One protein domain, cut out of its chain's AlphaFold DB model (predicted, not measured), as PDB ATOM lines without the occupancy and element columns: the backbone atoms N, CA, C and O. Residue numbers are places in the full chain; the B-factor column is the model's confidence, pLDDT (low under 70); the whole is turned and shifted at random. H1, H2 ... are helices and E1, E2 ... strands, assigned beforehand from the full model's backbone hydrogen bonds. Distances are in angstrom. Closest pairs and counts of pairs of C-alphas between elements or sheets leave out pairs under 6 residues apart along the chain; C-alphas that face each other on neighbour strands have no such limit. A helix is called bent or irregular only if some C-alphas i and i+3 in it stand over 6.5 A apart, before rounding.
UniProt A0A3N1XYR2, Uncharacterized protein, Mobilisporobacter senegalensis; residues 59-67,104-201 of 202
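What this domain is: This is residues 59 to 67 and 104 to 201 of the 202 residues of an uncharacterized protein of Mobilisporobacter senegalensis (UniProt A0A3N1XYR2). A four-stranded antiparallel sheet forms a twisted wall with one helix, H1, packed over one face and running along the strands, while residues 104 to 134, a long stretch with no named element, swing past H1 in a wide loop that comes back to the sheet's edge, where residues 130 to 131 pair with residues 183 to 184 of E4. The short helix H2, at the end of the printed part, lies off the sheet on the side away from H1. The 107 printed residues have two named helices and four named strands, in the order H1 E1 E2 E3 E4 H2, and the sheet's order is E1 - E2 - E3 - E4. The class is mixed, helices and strands, with 43 residues, under half, in named elements. The whole is compact, with a radius of gyration of the C-alphas of 13.6 A and spans of 39 by 30 by 29 A.

Where its parts are: The printed part begins at Ile 59, with its C-alpha at (182.734, 175.803, -304.967). H1 is residues 135 to 147, 18.4 A long, and begins at C-alpha 135 at (189.647, 187.152, -317.454). E1 is residues 151 to 158, 21.2 A; E2 is residues 162 to 167, 16.8 A; E3 is residues 173 to 178, 16.2 A; E4 is residues 183 to 187, 13.6 A. H2 is residues 197 to 201, 8.1 A, and ends at C-alpha 201 at (183.659, 184.587, -295.549). H2 is neither bent nor irregular, but only just: C-alphas 197 and 200 are 6.1 A apart.

How they stand to each other: The strands form a meander, each the antiparallel neighbour of the one before. The sheet is twisted, its C-alphas lying up to 4.4 A off the best plane. The hairpin E1 and E2 has N 156 and O 163 within hydrogen-bond range at 2.7 A. The hairpin E2 and E3 has N 178 and O 162 at 2.7 A. The hairpin E3 and E4 has N 177 and O 184 at 2.8 A. E1 and E4 are the edge strands. Short antiparallel pairings join residues 59 to 60 with residues 154 to 155 of E1, and residues 130 to 131 with residues 183 to 184 of E4. With H1 on one face, sheet and helix make two layers. H1 has a height over the sheet of 9.2 A, is over E2 and E3, and runs along the strands, at 17 degrees to E2 on the local plane. The closest C-alphas of H1 and E3 are those of Leu 135 and Cys 178, 5.6 A. H2 is only just not on the sheet, with 4 pairs of C-alphas within 10 A, and it is apart from H1. Every O i to N i+4 pair of H1 is within hydrogen-bond range; in H2 0 of 1 is, beside 2 of 2 O i to N i+3 pairs.

The domain as a whole: The two C-alphas farthest apart, those of Asp 64 and Lys 125, are 41.8 A from each other. Residues 68 to 103 are cut out, and C-alphas 67 and 104 are 25.0 A apart across the cut. The links from H1 to E1, E1 to E2, E2 to E3 and E3 to E4 are tight, and that from E4 to H2 is short. The mean pLDDT of the printed part is 84.9; residues 63 to 67 and 118 to 128 are under 70.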
ATOM      1  N   ILE A  59     183.103 177.162-304.575       94.31
ATOM      2  CA  ILE A  59     182.734 175.803-304.967       94.31
ATOM      3  C   ILE A  59     183.907 174.890-304.647       94.31
ATOM      4  O   ILE A  59     184.980 175.004-305.241       94.31
ATOM      5  N   ASP A  60     183.691 173.985-303.709       92.38
ATOM      6  CA  ASP A  60     184.656 172.996-303.273       92.38
ATOM      7  C   ASP A  60     184.311 171.624-303.860       92.38
ATOM      8  O   ASP A  60     183.197 171.116-303.690       92.38
ATOM      9  N   TYR A  61     185.269 171.051-304.581       88.25
ATOM     10  CA  TYR A  61     185.126 169.798-305.318       88.25
ATOM     11  C   TYR A  61     185.754 168.618-304.559       88.25
ATOM     12  O   TYR A  61     185.700 167.489-305.041       88.25
ATOM     13  N   GLU A  62     186.335 168.857-303.378       77.75
ATOM     14  CA  GLU A  62     187.055 167.836-302.607       77.75
ATOM     15  C   GLU A  62     186.147 166.887-301.805       77.75
ATOM     16  O   GLU A  62     186.636 165.918-301.227       77.75
ATOM     17  N   ASN A  63     184.835 167.132-301.752       59.12
ATOM     18  CA  ASN A  63     183.955 166.435-300.814       59.12
ATOM     19  C   ASN A  63     183.462 165.049-301.303       59.12
ATOM     20  O   ASN A  63     183.084 164.863-302.459       59.12
ATOM     21  N   ASP A  64     183.484 164.083-300.371       45.97
ATOM     22  CA  ASP A  64     182.902 162.728-300.371       45.97
ATOM     23  C   ASP A  64     182.651 162.066-301.742       45.97
ATOM     24  O   ASP A  64     181.542 162.047-302.279       45.97
ATOM     25  N   ASN A  65     183.681 161.397-302.270       46.12
ATOM     26  CA  ASN A  65     183.593 160.501-303.434       46.12
ATOM     27  C   ASN A  65     183.237 161.177-304.775       46.12
ATOM     28  O   ASN A  65     182.786 160.499-305.704       46.12
ATOM     29  N   GLY A  66     183.458 162.490-304.902       49.22
ATOM     30  CA  GLY A  66     183.431 163.198-306.188       49.22
ATOM     31  C   GLY A  66     182.040 163.406-306.790       49.22
ATOM     32  O   GLY A  66     181.939 163.710-307.980       49.22
ATOM     33  N   LYS A  67     180.967 163.225-306.004       51.19
ATOM     34  CA  LYS A  67     179.581 163.385-306.481       51.19
ATOM     35  C   LYS A  67     178.899 164.665-306.007       51.19
ATOM     36  O   LYS A  67     178.144 165.230-306.791       51.19
ATOM     37  N   VAL A 104     181.834 187.705-310.996       91.94
ATOM     38  CA  VAL A 104     182.311 187.560-312.373       91.94
ATOM     39  C   VAL A 104     181.831 186.241-312.990       91.94
ATOM     40  O   VAL A 104     181.752 185.208-312.323       91.94
ATOM     41  N   ALA A 105     181.558 186.256-314.296       91.94
ATOM     42  CA  ALA A 105     181.280 185.036-315.046       91.94
ATOM     43  C   ALA A 105     182.589 184.270-315.303       91.94
ATOM     44  O   ALA A 105     183.462 184.769-316.014       91.94
ATOM     45  N   PHE A 106     182.726 183.076-314.715       95.19
ATOM     46  CA  PHE A 106     183.899 182.214-314.885       95.19
ATOM     47  C   PHE A 106     183.536 180.726-314.686       95.19
ATOM     48  O   PHE A 106     183.393 180.212-313.568       95.19
ATOM     49  N   SER A 107     183.388 180.027-315.804       95.25
ATOM     50  CA  SER A 107     182.901 178.652-315.938       95.25
ATOM     51  C   SER A 107     183.762 177.849-316.929       95.25
ATOM     52  O   SER A 107     183.248 177.358-317.943       95.25
ATOM     53  N   PRO A 108     185.070 177.678-316.652       93.81
ATOM     54  CA  PRO A 108     186.005 176.976-317.536       93.81
ATOM     55  C   PRO A 108     185.586 175.526-317.829       93.81
ATOM     56  O   PRO A 108     185.869 175.010-318.905       93.81
ATOM     57  N   GLU A 109     184.847 174.879-316.923       91.06
ATOM     58  CA  GLU A 109     184.328 173.516-317.093       91.06
ATOM     59  C   GLU A 109     183.314 173.353-318.242       91.06
ATOM     60  O   GLU A 109     182.977 172.231-318.614       91.06
ATOM     61  N   THR A 110     182.798 174.458-318.789       90.94
ATOM     62  CA  THR A 110     181.805 174.449-319.876       90.94
ATOM     63  C   THR A 110     182.432 174.452-321.271       90.94
ATOM     64  O   THR A 110     181.716 174.271-322.256       90.94
ATOM     65  N   TYR A 111     183.751 174.642-321.378       86.25
ATOM     66  CA  TYR A 111     184.446 174.723-322.659       86.25
ATOM     67  C   TYR A 111     184.886 173.325-323.126       86.25
ATOM     68  O   TYR A 111     185.720 172.695-322.475       86.25
ATOM     69  N   PRO A 112     184.383 172.836-324.274       76.06
ATOM     70  CA  PRO A 112     184.652 171.473-324.737       76.06
ATOM     71  C   PRO A 112     186.003 171.311-325.453       76.06
ATOM     72  O   PRO A 112     186.367 170.201-325.827       76.06
ATOM     73  N   GLU A 113     186.724 172.407-325.701       77.19
ATOM     74  CA  GLU A 113     187.888 172.437-326.584       77.19
ATOM     75  C   GLU A 113     189.181 172.781-325.845       77.19
ATOM     76  O   GLU A 113     189.210 173.531-324.868       77.19
ATOM     77  N   THR A 114     190.284 172.255-326.370       74.00
ATOM     78  CA  THR A 114     191.633 172.606-325.940       74.00
ATOM     79  C   THR A 114     192.125 173.820-326.717       74.00
ATOM     80  O   THR A 114     192.184 173.804-327.946       74.00
ATOM     81  N   TYR A 115     192.548 174.859-326.002       78.00
ATOM     82  CA  TYR A 115     193.138 176.055-326.599       78.00
ATOM     83  C   TYR A 115     194.664 176.028-326.459       78.00
ATOM     84  O   TYR A 115     195.202 175.660-325.411       78.00
ATOM     85  N   SER A 116     195.367 176.421-327.524       75.38
ATOM     86  CA  SER A 116     196.825 176.573-327.513       75.38
ATOM     87  C   SER A 116     197.203 177.965-327.013       75.38
ATOM     88  O   SER A 116     196.847 178.961-327.637       75.38
ATOM     89  N   PHE A 117     197.974 178.021-325.927       74.19
ATOM     90  CA  PHE A 117     198.448 179.271-325.320       74.19
ATOM     91  C   PHE A 117     199.959 179.490-325.456       74.19
ATOM     92  O   PHE A 117     200.499 180.405-324.841       74.19
ATOM     93  N   LYS A 118     200.653 178.686-326.281       68.25
ATOM     94  CA  LYS A 118     202.124 178.730-326.427       68.25
ATOM     95  C   LYS A 118     202.685 180.124-326.731       68.25
ATOM     96  O   LYS A 118     203.794 180.423-326.317       68.25
ATOM     97  N   GLU A 119     201.932 180.953-327.448       62.75
ATOM     98  CA  GLU A 119     202.346 182.309-327.839       62.75
ATOM     99  C   GLU A 119     201.818 183.398-326.887       62.75
ATOM    100  O   GLU A 119     202.321 184.516-326.891       62.75
ATOM    101  N   GLN A 120     200.808 183.083-326.068       63.75
ATOM    102  CA  GLN A 120     200.108 184.037-325.195       63.75
ATOM    103  C   GLN A 120     200.594 183.987-323.746       63.75
ATOM    104  O   GLN A 120     200.472 184.975-323.026       63.75
ATOM    105  N   LEU A 121     201.209 182.876-323.328       69.94
ATOM    106  CA  LEU A 121     201.966 182.784-322.078       69.94
ATOM    107  C   LEU A 121     203.308 183.507-322.237       69.94
ATOM    108  O   LEU A 121     204.381 182.917-322.163       69.94
ATOM    109  N   THR A 122     203.246 184.806-322.511       61.56
ATOM    110  CA  THR A 122     204.416 185.663-322.378       61.56
ATOM    111  C   THR A 122     204.520 185.986-320.895       61.56
ATOM    112  O   THR A 122     203.763 186.816-320.394       61.56
ATOM    113  N   GLU A 123     205.392 185.282-320.171       58.97
ATOM    114  CA  GLU A 123     205.689 185.630-318.780       58.97
ATOM    115  C   GLU A 123     206.049 187.118-318.709       58.97
ATOM    116  O   GLU A 123     206.885 187.610-319.483       58.97
ATOM    117  N   SER A 124     205.432 187.860-317.783       56.06
ATOM    118  CA  SER A 124     205.918 189.210-317.517       56.06
ATOM    119  C   SER A 124     207.377 189.085-317.064       56.06
ATOM    120  O   SER A 124     207.704 188.261-316.204       56.06
ATOM    121  N   LYS A 125     208.266 189.916-317.619       52.41
ATOM    122  CA  LYS A 125     209.723 189.905-317.362       52.41
ATOM    123  C   LYS A 125     210.116 190.097-315.883       52.41
ATOM    124  O   LYS A 125     211.301 190.200-315.583       52.41
ATOM    125  N   ILE A 126     209.141 190.229-314.984       53.25
ATOM    126  CA  ILE A 126     209.291 190.712-313.617       53.25
ATOM    127  C   ILE A 126     209.128 189.581-312.585       53.25
ATOM    128  O   ILE A 126     209.689 189.710-311.501       53.25
ATOM    129  N   SER A 127     208.414 188.476-312.869       56.75
ATOM    130  CA  SER A 127     208.111 187.504-311.796       56.75
ATOM    131  C   SER A 127     207.855 186.037-312.165       56.75
ATOM    132  O   SER A 127     207.725 185.242-311.241       56.75
ATOM    133  N   GLY A 128     207.754 185.636-313.440       64.31
ATOM    134  CA  GLY A 128     207.470 184.234-313.830       64.31
ATOM    135  C   GLY A 128     206.102 183.676-313.381       64.31
ATOM    136  O   GLY A 128     205.713 182.585-313.776       64.31
ATOM    137  N   ILE A 129     205.347 184.434-312.578       81.00
ATOM    138  CA  ILE A 129     204.032 184.058-312.039       81.00
ATOM    139  C   ILE A 129     202.892 184.915-312.601       81.00
ATOM    140  O   ILE A 129     201.739 184.532-312.457       81.00
ATOM    141  N   ILE A 130     203.188 186.070-313.217       87.56
ATOM    142  CA  ILE A 130     202.194 186.984-313.808       87.56
ATOM    143  C   ILE A 130     202.196 186.842-315.333       87.56
ATOM    144  O   ILE A 130     203.246 186.970-315.971       87.56
ATOM    145  N   TYR A 131     201.003 186.676-315.899       87.38
ATOM    146  CA  TYR A 131     200.729 186.547-317.326       87.38
ATOM    147  C   TYR A 131     199.722 187.618-317.767       87.38
ATOM    148  O   TYR A 131     198.738 187.883-317.072       87.38
ATOM    149  N   GLU A 132     199.945 188.209-318.941       89.12
ATOM    150  CA  GLU A 132     199.062 189.221-319.547       89.12
ATOM    151  C   GLU A 132     197.868 188.548-320.252       89.12
ATOM    152  O   GLU A 132     197.710 188.613-321.473       89.12
ATOM    153  N   LEU A 133     197.057 187.831-319.472       89.88
ATOM    154  CA  LEU A 133     195.812 187.208-319.910       89.88
ATOM    155  C   LEU A 133     194.639 187.897-319.214       89.88
ATOM    156  O   LEU A 133     194.573 187.919-317.987       89.88
ATOM    157  N   ASP A 134     193.689 188.411-319.997       91.88
ATOM    158  CA  ASP A 134     192.423 188.911-319.461       91.88
ATOM    159  C   ASP A 134     191.581 187.779-318.841       91.88
ATOM    160  O   ASP A 134     191.892 186.591-318.984       91.88
ATOM    161  N   LEU A 135     190.494 188.131-318.148       93.50
ATOM    162  CA  LEU A 135     189.647 187.152-317.454       93.50
ATOM    163  C   LEU A 135     189.142 186.030-318.381       93.50
ATOM    164  O   LEU A 135     189.102 184.866-317.982       93.50
ATOM    165  N   LYS A 136     188.787 186.356-319.629       92.75
ATOM    166  CA  LYS A 136     188.224 185.402-320.595       92.75
ATOM    167  C   LYS A 136     189.298 184.497-321.195       92.75
ATOM    168  O   LYS A 136     189.064 183.310-321.417       92.75
ATOM    169  N   ALA A 137     190.476 185.041-321.474       92.25
ATOM    170  CA  ALA A 137     191.634 184.269-321.897       92.25
ATOM    171  C   ALA A 137     192.098 183.334-320.773       92.25
ATOM    172  O   ALA A 137     192.362 182.160-321.032       92.25
ATOM    173  N   SER A 138     192.094 183.817-319.529       94.81
ATOM    174  CA  SER A 138     192.394 183.027-318.331       94.81
ATOM    175  C   SER A 138     191.390 181.889-318.132       94.81
ATOM    176  O   SER A 138     191.785 180.755-317.869       94.81
ATOM    177  N   GLU A 139     190.095 182.147-318.332       96.00
ATOM    178  CA  GLU A 139     189.048 181.116-318.296       96.00
ATOM    179  C   GLU A 139     189.318 180.002-319.317       96.00
ATOM    180  O   GLU A 139     189.312 178.818-318.979       96.00
ATOM    181  N   ARG A 140     189.638 180.372-320.562       94.31
ATOM    182  CA  ARG A 140     189.994 179.406-321.614       94.31
ATOM    183  C   ARG A 140     191.302 178.668-321.323       94.31
ATOM    184  O   ARG A 140     191.447 177.514-321.726       94.31
ATOM    185  N   TYR A 141     192.252 179.312-320.647       93.94
ATOM    186  CA  TYR A 141     193.499 178.682-320.217       93.94
ATOM    187  C   TYR A 141     193.239 177.608-319.168       93.94
ATOM    188  O   TYR A 141     193.643 176.459-319.358       93.94
ATOM    189  N   VAL A 142     192.467 177.939-318.133       95.31
ATOM    190  CA  VAL A 142     192.018 176.975-317.123       95.31
ATOM    191  C   VAL A 142     191.240 175.829-317.775       95.31
ATOM    192  O   VAL A 142     191.514 174.671-317.472       95.31
ATOM    193  N   ALA A 143     190.341 176.113-318.721       94.88
ATOM    194  CA  ALA A 143     189.635 175.075-319.477       94.88
ATOM    195  C   ALA A 143     190.593 174.138-320.229       94.88
ATOM    196  O   ALA A 143     190.432 172.918-320.198       94.88
ATOM    197  N   SER A 144     191.628 174.697-320.861       93.31
ATOM    198  CA  SER A 144     192.664 173.906-321.523       93.31
ATOM    199  C   SER A 144     193.388 172.991-320.531       93.31
ATOM    200  O   SER A 144     193.563 171.815-320.832       93.31
ATOM    201  N   LEU A 145     193.744 173.466-319.330       93.00
ATOM    202  CA  LEU A 145     194.362 172.624-318.291       93.00
ATOM    203  C   LEU A 145     193.450 171.468-317.854       93.00
ATOM    204  O   LEU A 145     193.908 170.327-317.794       93.00
ATOM    205  N   LEU A 146     192.159 171.728-317.625       92.88
ATOM    206  CA  LEU A 146     191.182 170.680-317.292       92.88
ATOM    207  C   LEU A 146     191.116 169.605-318.388       92.88
ATOM    208  O   LEU A 146     191.163 168.409-318.101       92.88
ATOM    209  N   ASN A 147     191.105 170.025-319.656       91.00
ATOM    210  CA  ASN A 147     191.116 169.116-320.807       91.00
ATOM    211  C   ASN A 147     192.440 168.337-320.959       91.00
ATOM    212  O   ASN A 147     192.458 167.282-321.591       91.00
ATOM    213  N   HIS A 148     193.536 168.807-320.352       90.75
ATOM    214  CA  HIS A 148     194.817 168.090-320.268       90.75
ATOM    215  C   HIS A 148     194.938 167.189-319.027       90.75
ATOM    216  O   HIS A 148     196.021 166.675-318.749       90.75
ATOM    217  N   GLY A 149     193.845 166.964-318.295       90.62
ATOM    218  CA  GLY A 149     193.801 166.018-317.179       90.62
ATOM    219  C   GLY A 149     194.047 166.634-315.804       90.62
ATOM    220  O   GLY A 149     194.135 165.888-314.831       90.62
ATOM    221  N   TYR A 150     194.117 167.963-315.696       93.50
ATOM    222  CA  TYR A 150     194.066 168.618-314.391       93.50
ATOM    223  C   TYR A 150     192.665 168.458-313.795       93.50
ATOM    224  O   TYR A 150     191.656 168.524-314.498       93.50
ATOM    225  N   SER A 151     192.593 168.298-312.480       92.12
ATOM    226  CA  SER A 151     191.333 168.248-311.741       92.12
ATOM    227  C   SER A 151     191.090 169.556-310.994       92.12
ATOM    228  O   SER A 151     192.002 170.131-310.402       92.12
ATOM    229  N   MET A 152     189.853 170.055-311.021       92.94
ATOM    230  CA  MET A 152     189.475 171.220-310.226       92.94
ATOM    231  C   MET A 152     189.254 170.795-308.777       92.94
ATOM    232  O   MET A 152     188.403 169.953-308.508       92.94
ATOM    233  N   ARG A 153     190.005 171.395-307.854       91.81
ATOM    234  CA  ARG A 153     189.874 171.187-306.404       91.81
ATOM    235  C   ARG A 153     188.937 172.223-305.795       91.81
ATOM    236  O   ARG A 153     188.057 171.892-305.006       91.81
ATOM    237  N   ARG A 154     189.074 173.484-306.216       93.56
ATOM    238  CA  ARG A 154     188.224 174.585-305.757       93.56
ATOM    239  C   ARG A 154     188.122 175.703-306.784       93.56
ATOM    240  O   ARG A 154     189.088 175.981-307.490       93.56
ATOM    241  N   LYS A 155     186.973 176.373-306.811       95.44
ATOM    242  CA  LYS A 155     186.727 177.611-307.559       95.44
ATOM    243  C   LYS A 155     186.158 178.672-306.622       95.44
ATOM    244  O   LYS A 155     185.235 178.388-305.868       95.44
ATOM    245  N   ILE A 156     186.703 179.879-306.663       96.12
ATOM    246  CA  ILE A 156     186.260 181.044-305.900       96.12
ATOM    247  C   ILE A 156     185.912 182.145-306.893       96.12
ATOM    248  O   ILE A 156     186.743 182.525-307.713       96.12
ATOM    249  N   LEU A 157     184.696 182.666-306.808       95.56
ATOM    250  CA  LEU A 157     184.205 183.762-307.631       95.56
ATOM    251  C   LEU A 157     183.874 184.948-306.733       95.56
ATOM    252  O   LEU A 157     183.224 184.798-305.697       95.56
ATOM    253  N   THR A 158     184.327 186.126-307.135       92.81
ATOM    254  CA  THR A 158     184.033 187.411-306.488       92.81
ATOM    255  C   THR A 158     183.562 188.404-307.547       92.81
ATOM    256  O   THR A 158     183.554 188.068-308.730       92.81
ATOM    257  N   SER A 159     183.201 189.629-307.164       89.44
ATOM    258  CA  SER A 159     182.860 190.671-308.142       89.44
ATOM    259  C   SER A 159     184.045 191.168-308.978       89.44
ATOM    260  O   SER A 159     183.852 191.713-310.061       89.44
ATOM    261  N   VAL A 160     185.278 190.960-308.505       89.94
ATOM    262  CA  VAL A 160     186.494 191.556-309.092       89.94
ATOM    263  C   VAL A 160     187.471 190.537-309.677       89.94
ATOM    264  O   VAL A 160     188.305 190.892-310.507       89.94
ATOM    265  N   TYR A 161     187.398 189.277-309.250       94.75
ATOM    266  CA  TYR A 161     188.307 188.221-309.689       94.75
ATOM    267  C   TYR A 161     187.665 186.834-309.614       94.75
ATOM    268  O   TYR A 161     186.729 186.602-308.838       94.75
ATOM    269  N   ALA A 162     188.238 185.902-310.372       97.31
ATOM    270  CA  ALA A 162     188.036 184.467-310.209       97.31
ATOM    271  C   ALA A 162     189.341 183.806-309.759       97.31
ATOM    272  O   ALA A 162     190.426 184.216-310.157       97.31
ATOM    273  N   GLU A 163     189.255 182.787-308.922       96.81
ATOM    274  CA  GLU A 163     190.406 182.035-308.437       96.81
ATOM    275  C   GLU A 163     190.092 180.545-308.504       96.81
ATOM    276  O   GLU A 163     188.991 180.115-308.160       96.81
ATOM    277  N   VAL A 164     191.047 179.743-308.961       96.31
ATOM    278  CA  VAL A 164     190.903 178.290-309.036       96.31
ATOM    279  C   VAL A 164     192.122 177.588-308.464       96.31
ATOM    280  O   VAL A 164     193.254 178.051-308.591       96.31
ATOM    281  N   TYR A 165     191.864 176.437-307.862       94.88
ATOM    282  CA  TYR A 165     192.868 175.481-307.431       94.88
ATOM    283  C   TYR A 165     192.752 174.258-308.331       94.88
ATOM    284  O   TYR A 165     191.701 173.605-308.360       94.88
ATOM    285  N   LEU A 166     193.809 173.974-309.082       94.25
ATOM    286  CA  LEU A 166     193.895 172.827-309.976       94.25
ATOM    287  C   LEU A 166     194.945 171.857-309.457       94.25
ATOM    288  O   LEU A 166     196.011 172.291-309.041       94.25
ATOM    289  N   GLN A 167     194.662 170.564-309.515       92.88
ATOM    290  CA  GLN A 167     195.635 169.520-309.222       92.88
ATOM    291  C   GLN A 167     196.027 168.807-310.511       92.88
ATOM    292  O   GLN A 167     195.148 168.392-311.273       92.88
ATOM    293  N   ASP A 168     197.325 168.679-310.756       93.50
ATOM    294  CA  ASP A 168     197.845 167.949-311.907       93.50
ATOM    295  C   ASP A 168     197.897 166.426-311.659       93.50
ATOM    296  O   ASP A 168     197.472 165.918-310.620       93.50
ATOM    297  N   ALA A 169     198.410 165.667-312.629       89.44
ATOM    298  CA  ALA A 169     198.553 164.216-312.495       89.44
ATOM    299  C   ALA A 169     199.677 163.786-311.527       89.44
ATOM    300  O   ALA A 169     199.674 162.640-311.076       89.44
ATOM    301  N   GLY A 170     200.637 164.672-311.236       89.44
ATOM    302  CA  GLY A 170     201.701 164.462-310.251       89.44
ATOM    303  C   GLY A 170     201.228 164.660-308.810       89.44
ATOM    304  O   GLY A 170     201.868 164.169-307.884       89.44
ATOM    305  N   GLY A 171     200.073 165.302-308.630       87.81
ATOM    306  CA  GLY A 171     199.503 165.639-307.333       87.81
ATOM    307  C   GLY A 171     199.771 167.083-306.914       87.81
ATOM    308  O   GLY A 171     199.209 167.507-305.901       87.81
ATOM    309  N   ASP A 172     200.537 167.833-307.708       90.75
ATOM    310  CA  ASP A 172     200.872 169.230-307.470       90.75
ATOM    311  C   ASP A 172     199.633 170.110-307.605       90.75
ATOM    312  O   ASP A 172     198.833 169.967-308.536       90.75
ATOM    313  N   VAL A 173     199.476 171.048-306.669       91.75
ATOM    314  CA  VAL A 173     198.344 171.975-306.653       91.75
ATOM    315  C   VAL A 173     198.792 173.348-307.128       91.75
ATOM    316  O   VAL A 173     199.648 173.993-306.529       91.75
ATOM    317  N   PHE A 174     198.148 173.829-308.182       92.75
ATOM    318  CA  PHE A 174     198.342 175.153-308.745       92.75
ATOM    319  C   PHE A 174     197.191 176.063-308.348       92.75
ATOM    320  O   PHE A 174     196.018 175.759-308.579       92.75
ATOM    321  N   ARG A 175     197.538 177.215-307.786       94.38
ATOM    322  CA  ARG A 175     196.629 178.325-307.533       94.38
ATOM    323  C   ARG A 175     196.698 179.286-308.712       94.38
ATOM    324  O   ARG A 175     197.766 179.822-309.007       94.38
ATOM    325  N   ILE A 176     195.563 179.523-309.360       95.38
ATOM    326  CA  ILE A 176     195.437 180.459-310.480       95.38
ATOM    327  C   ILE A 176     194.451 181.555-310.088       95.38
ATOM    328  O   ILE A 176     193.315 181.270-309.719       95.38
ATOM    329  N   PHE A 177     194.888 182.805-310.166       95.94
ATOM    330  CA  PHE A 177     194.120 183.996-309.828       95.94
ATOM    331  C   PHE A 177     193.921 184.847-311.084       95.94
ATOM    332  O   PHE A 177     194.885 185.340-311.668       95.94
ATOM    333  N   CYS A 178     192.676 185.015-311.506       96.31
ATOM    334  CA  CYS A 178     192.277 185.649-312.755       96.31
ATOM    335  C   CYS A 178     191.612 186.999-312.459       96.31
ATOM    336  O   CYS A 178     190.502 187.059-311.922       96.31
ATOM    337  N   LEU A 179     192.295 188.080-312.819       94.62
ATOM    338  CA  LEU A 179     191.810 189.459-312.772       94.62
ATOM    339  C   LEU A 179     191.216 189.863-314.127       94.62
ATOM    340  O   LEU A 179     191.228 189.100-315.091       94.62
ATOM    341  N   SER A 180     190.717 191.098-314.219       93.50
ATOM    342  CA  SER A 180     190.176 191.653-315.464       93.50
ATOM    343  C   SER A 180     191.170 191.635-316.628       93.50
ATOM    344  O   SER A 180     190.763 191.403-317.761       93.50
ATOM    345  N   ASP A 181     192.453 191.886-316.359       91.19
ATOM    346  CA  ASP A 181     193.506 192.103-317.359       91.19
ATOM    347  C   ASP A 181     194.740 191.205-317.167       91.19
ATOM    348  O   ASP A 181     195.636 191.226-318.007       91.19
ATOM    349  N   LYS A 182     194.812 190.446-316.067       91.75
ATOM    350  CA  LYS A 182     195.983 189.639-315.709       91.75
ATOM    351  C   LYS A 182     195.598 188.299-315.110       91.75
ATOM    352  O   LYS A 182     194.595 188.175-314.411       91.75
ATOM    353  N   MET A 183     196.496 187.338-315.265       93.62
ATOM    354  CA  MET A 183     196.454 186.060-314.570       93.62
ATOM    355  C   MET A 183     197.712 185.892-313.727       93.62
ATOM    356  O   MET A 183     198.818 186.170-314.189       93.62
ATOM    357  N   LEU A 184     197.552 185.406-312.502       93.62
ATOM    358  CA  LEU A 184     198.647 184.956-311.659       93.62
ATOM    359  C   LEU A 184     198.541 183.448-311.484       93.62
ATOM    360  O   LEU A 184     197.456 182.946-311.214       93.62
ATOM    361  N   MET A 185     199.649 182.729-311.604       92.25
ATOM    362  CA  MET A 185     199.697 181.289-311.369       92.25
ATOM    363  C   MET A 185     200.901 180.952-310.501       92.25
ATOM    364  O   MET A 185     202.015 181.388-310.781       92.25
ATOM    365  N   ALA A 186     200.667 180.172-309.450       90.81
ATOM    366  CA  ALA A 186     201.708 179.685-308.556       90.81
ATOM    367  C   ALA A 186     201.398 178.253-308.116       90.81
ATOM    368  O   ALA A 186     200.242 177.911-307.862       90.81
ATOM    369  N   GLN A 187     202.432 177.427-308.007       90.81
ATOM    370  CA  GLN A 187     202.348 176.134-307.337       90.81
ATOM    371  C   GLN A 187     202.313 176.362-305.819       90.81
ATOM    372  O   GLN A 187     202.993 177.255-305.312       90.81
ATOM    373  N   LEU A 188     201.483 175.603-305.107       88.38
ATOM    374  CA  LEU A 188     201.490 175.568-303.647       88.38
ATOM    375  C   LEU A 188     202.559 174.592-303.165       88.38
ATOM    376  O   LEU A 188     202.738 173.533-303.762       88.38
ATOM    377  N   ASP A 189     203.220 174.929-302.060       82.69
ATOM    378  CA  ASP A 189     204.117 173.996-301.382       82.69
ATOM    379  C   ASP A 189     203.330 172.757-300.917       82.69
ATOM    380  O   ASP A 189     202.191 172.891-300.461       82.69
ATOM    381  N   GLU A 190     203.936 171.564-300.981       70.75
ATOM    382  CA  GLU A 190     203.299 170.292-300.579       70.75
ATOM    383  C   GLU A 190     202.699 170.346-299.158       70.75
ATOM    384  O   GLU A 190     201.653 169.753-298.893       70.75
ATOM    385  N   ASP A 191     203.332 171.108-298.260       71.25
ATOM    386  CA  ASP A 191     202.935 171.261-296.857       71.25
ATOM    387  C   ASP A 191     201.959 172.428-296.604       71.25
ATOM    388  O   ASP A 191     201.530 172.637-295.464       71.25
ATOM    389  N   ALA A 192     201.613 173.224-297.620       73.44
ATOM    390  CA  ALA A 192     200.727 174.375-297.469       73.44
ATOM    391  C   ALA A 192     199.256 173.952-297.660       73.44
ATOM    392  O   ALA A 192     198.806 173.771-298.795       73.44
ATOM    393  N   PRO A 193     198.452 173.824-296.583       75.31
ATOM    394  CA  PRO A 193     197.061 173.426-296.728       75.31
ATOM    395  C   PRO A 193     196.272 174.508-297.465       75.31
ATOM    396  O   PRO A 193     196.381 175.702-297.165       75.31
ATOM    397  N   MET A 194     195.409 174.089-298.393       83.25
ATOM    398  CA  MET A 194     194.435 174.997-298.986       83.25
ATOM    399  C   MET A 194     193.551 175.582-297.861       83.25
ATOM    400  O   MET A 194     193.059 174.819-297.023       83.25
ATOM    401  N   PRO A 195     193.317 176.911-297.816       85.38
ATOM    402  CA  PRO A 195     192.461 177.528-296.796       85.38
ATOM    403  C   PRO A 195     191.091 176.850-296.747       85.38
ATOM    404  O   PRO A 195     190.617 176.412-297.783       85.38
ATOM    405  N   SER A 196     190.397 176.764-295.611       87.81
ATOM    406  CA  SER A 196     189.041 176.182-295.617       87.81
ATOM    407  C   SER A 196     188.068 177.038-296.444       87.81
ATOM    408  O   SER A 196     188.203 178.261-296.474       87.81
ATOM    409  N   ALA A 197     187.062 176.434-297.092       87.81
ATOM    410  CA  ALA A 197     186.079 177.179-297.894       87.81
ATOM    411  C   ALA A 197     185.370 178.283-297.081       87.81
ATOM    412  O   ALA A 197     185.204 179.402-297.555       87.81
ATOM    413  N   GLU A 198     185.045 178.002-295.817       87.69
ATOM    414  CA  GLU A 198     184.436 178.971-294.902       87.69
ATOM    415  C   GLU A 198     185.344 180.183-294.617       87.69
ATOM    416  O   GLU A 198     184.856 181.289-294.395       87.69
ATOM    417  N   SER A 199     186.673 180.011-294.637       89.19
ATOM    418  CA  SER A 199     187.613 181.091-294.301       89.19
ATOM    419  C   SER A 199     187.551 182.291-295.252       89.19
ATOM    420  O   SER A 199     187.959 183.382-294.867       89.19
ATOM    421  N   TYR A 200     186.980 182.113-296.446       88.12
ATOM    422  CA  TYR A 200     186.755 183.182-297.419       88.12
ATOM    423  C   TYR A 200     185.612 184.137-297.036       88.12
ATOM    424  O   TYR A 200     185.445 185.154-297.710       88.12
ATOM    425  N   PHE A 201     184.839 183.830-295.991       86.69
ATOM    426  CA  PHE A 201     183.659 184.587-295.549       86.69
ATOM    427  C   PHE A 201     183.803 185.143-294.122       86.69
ATOM    428  O   PHE A 201     182.800 185.392-293.452       86.69
TER     429      PHE A 201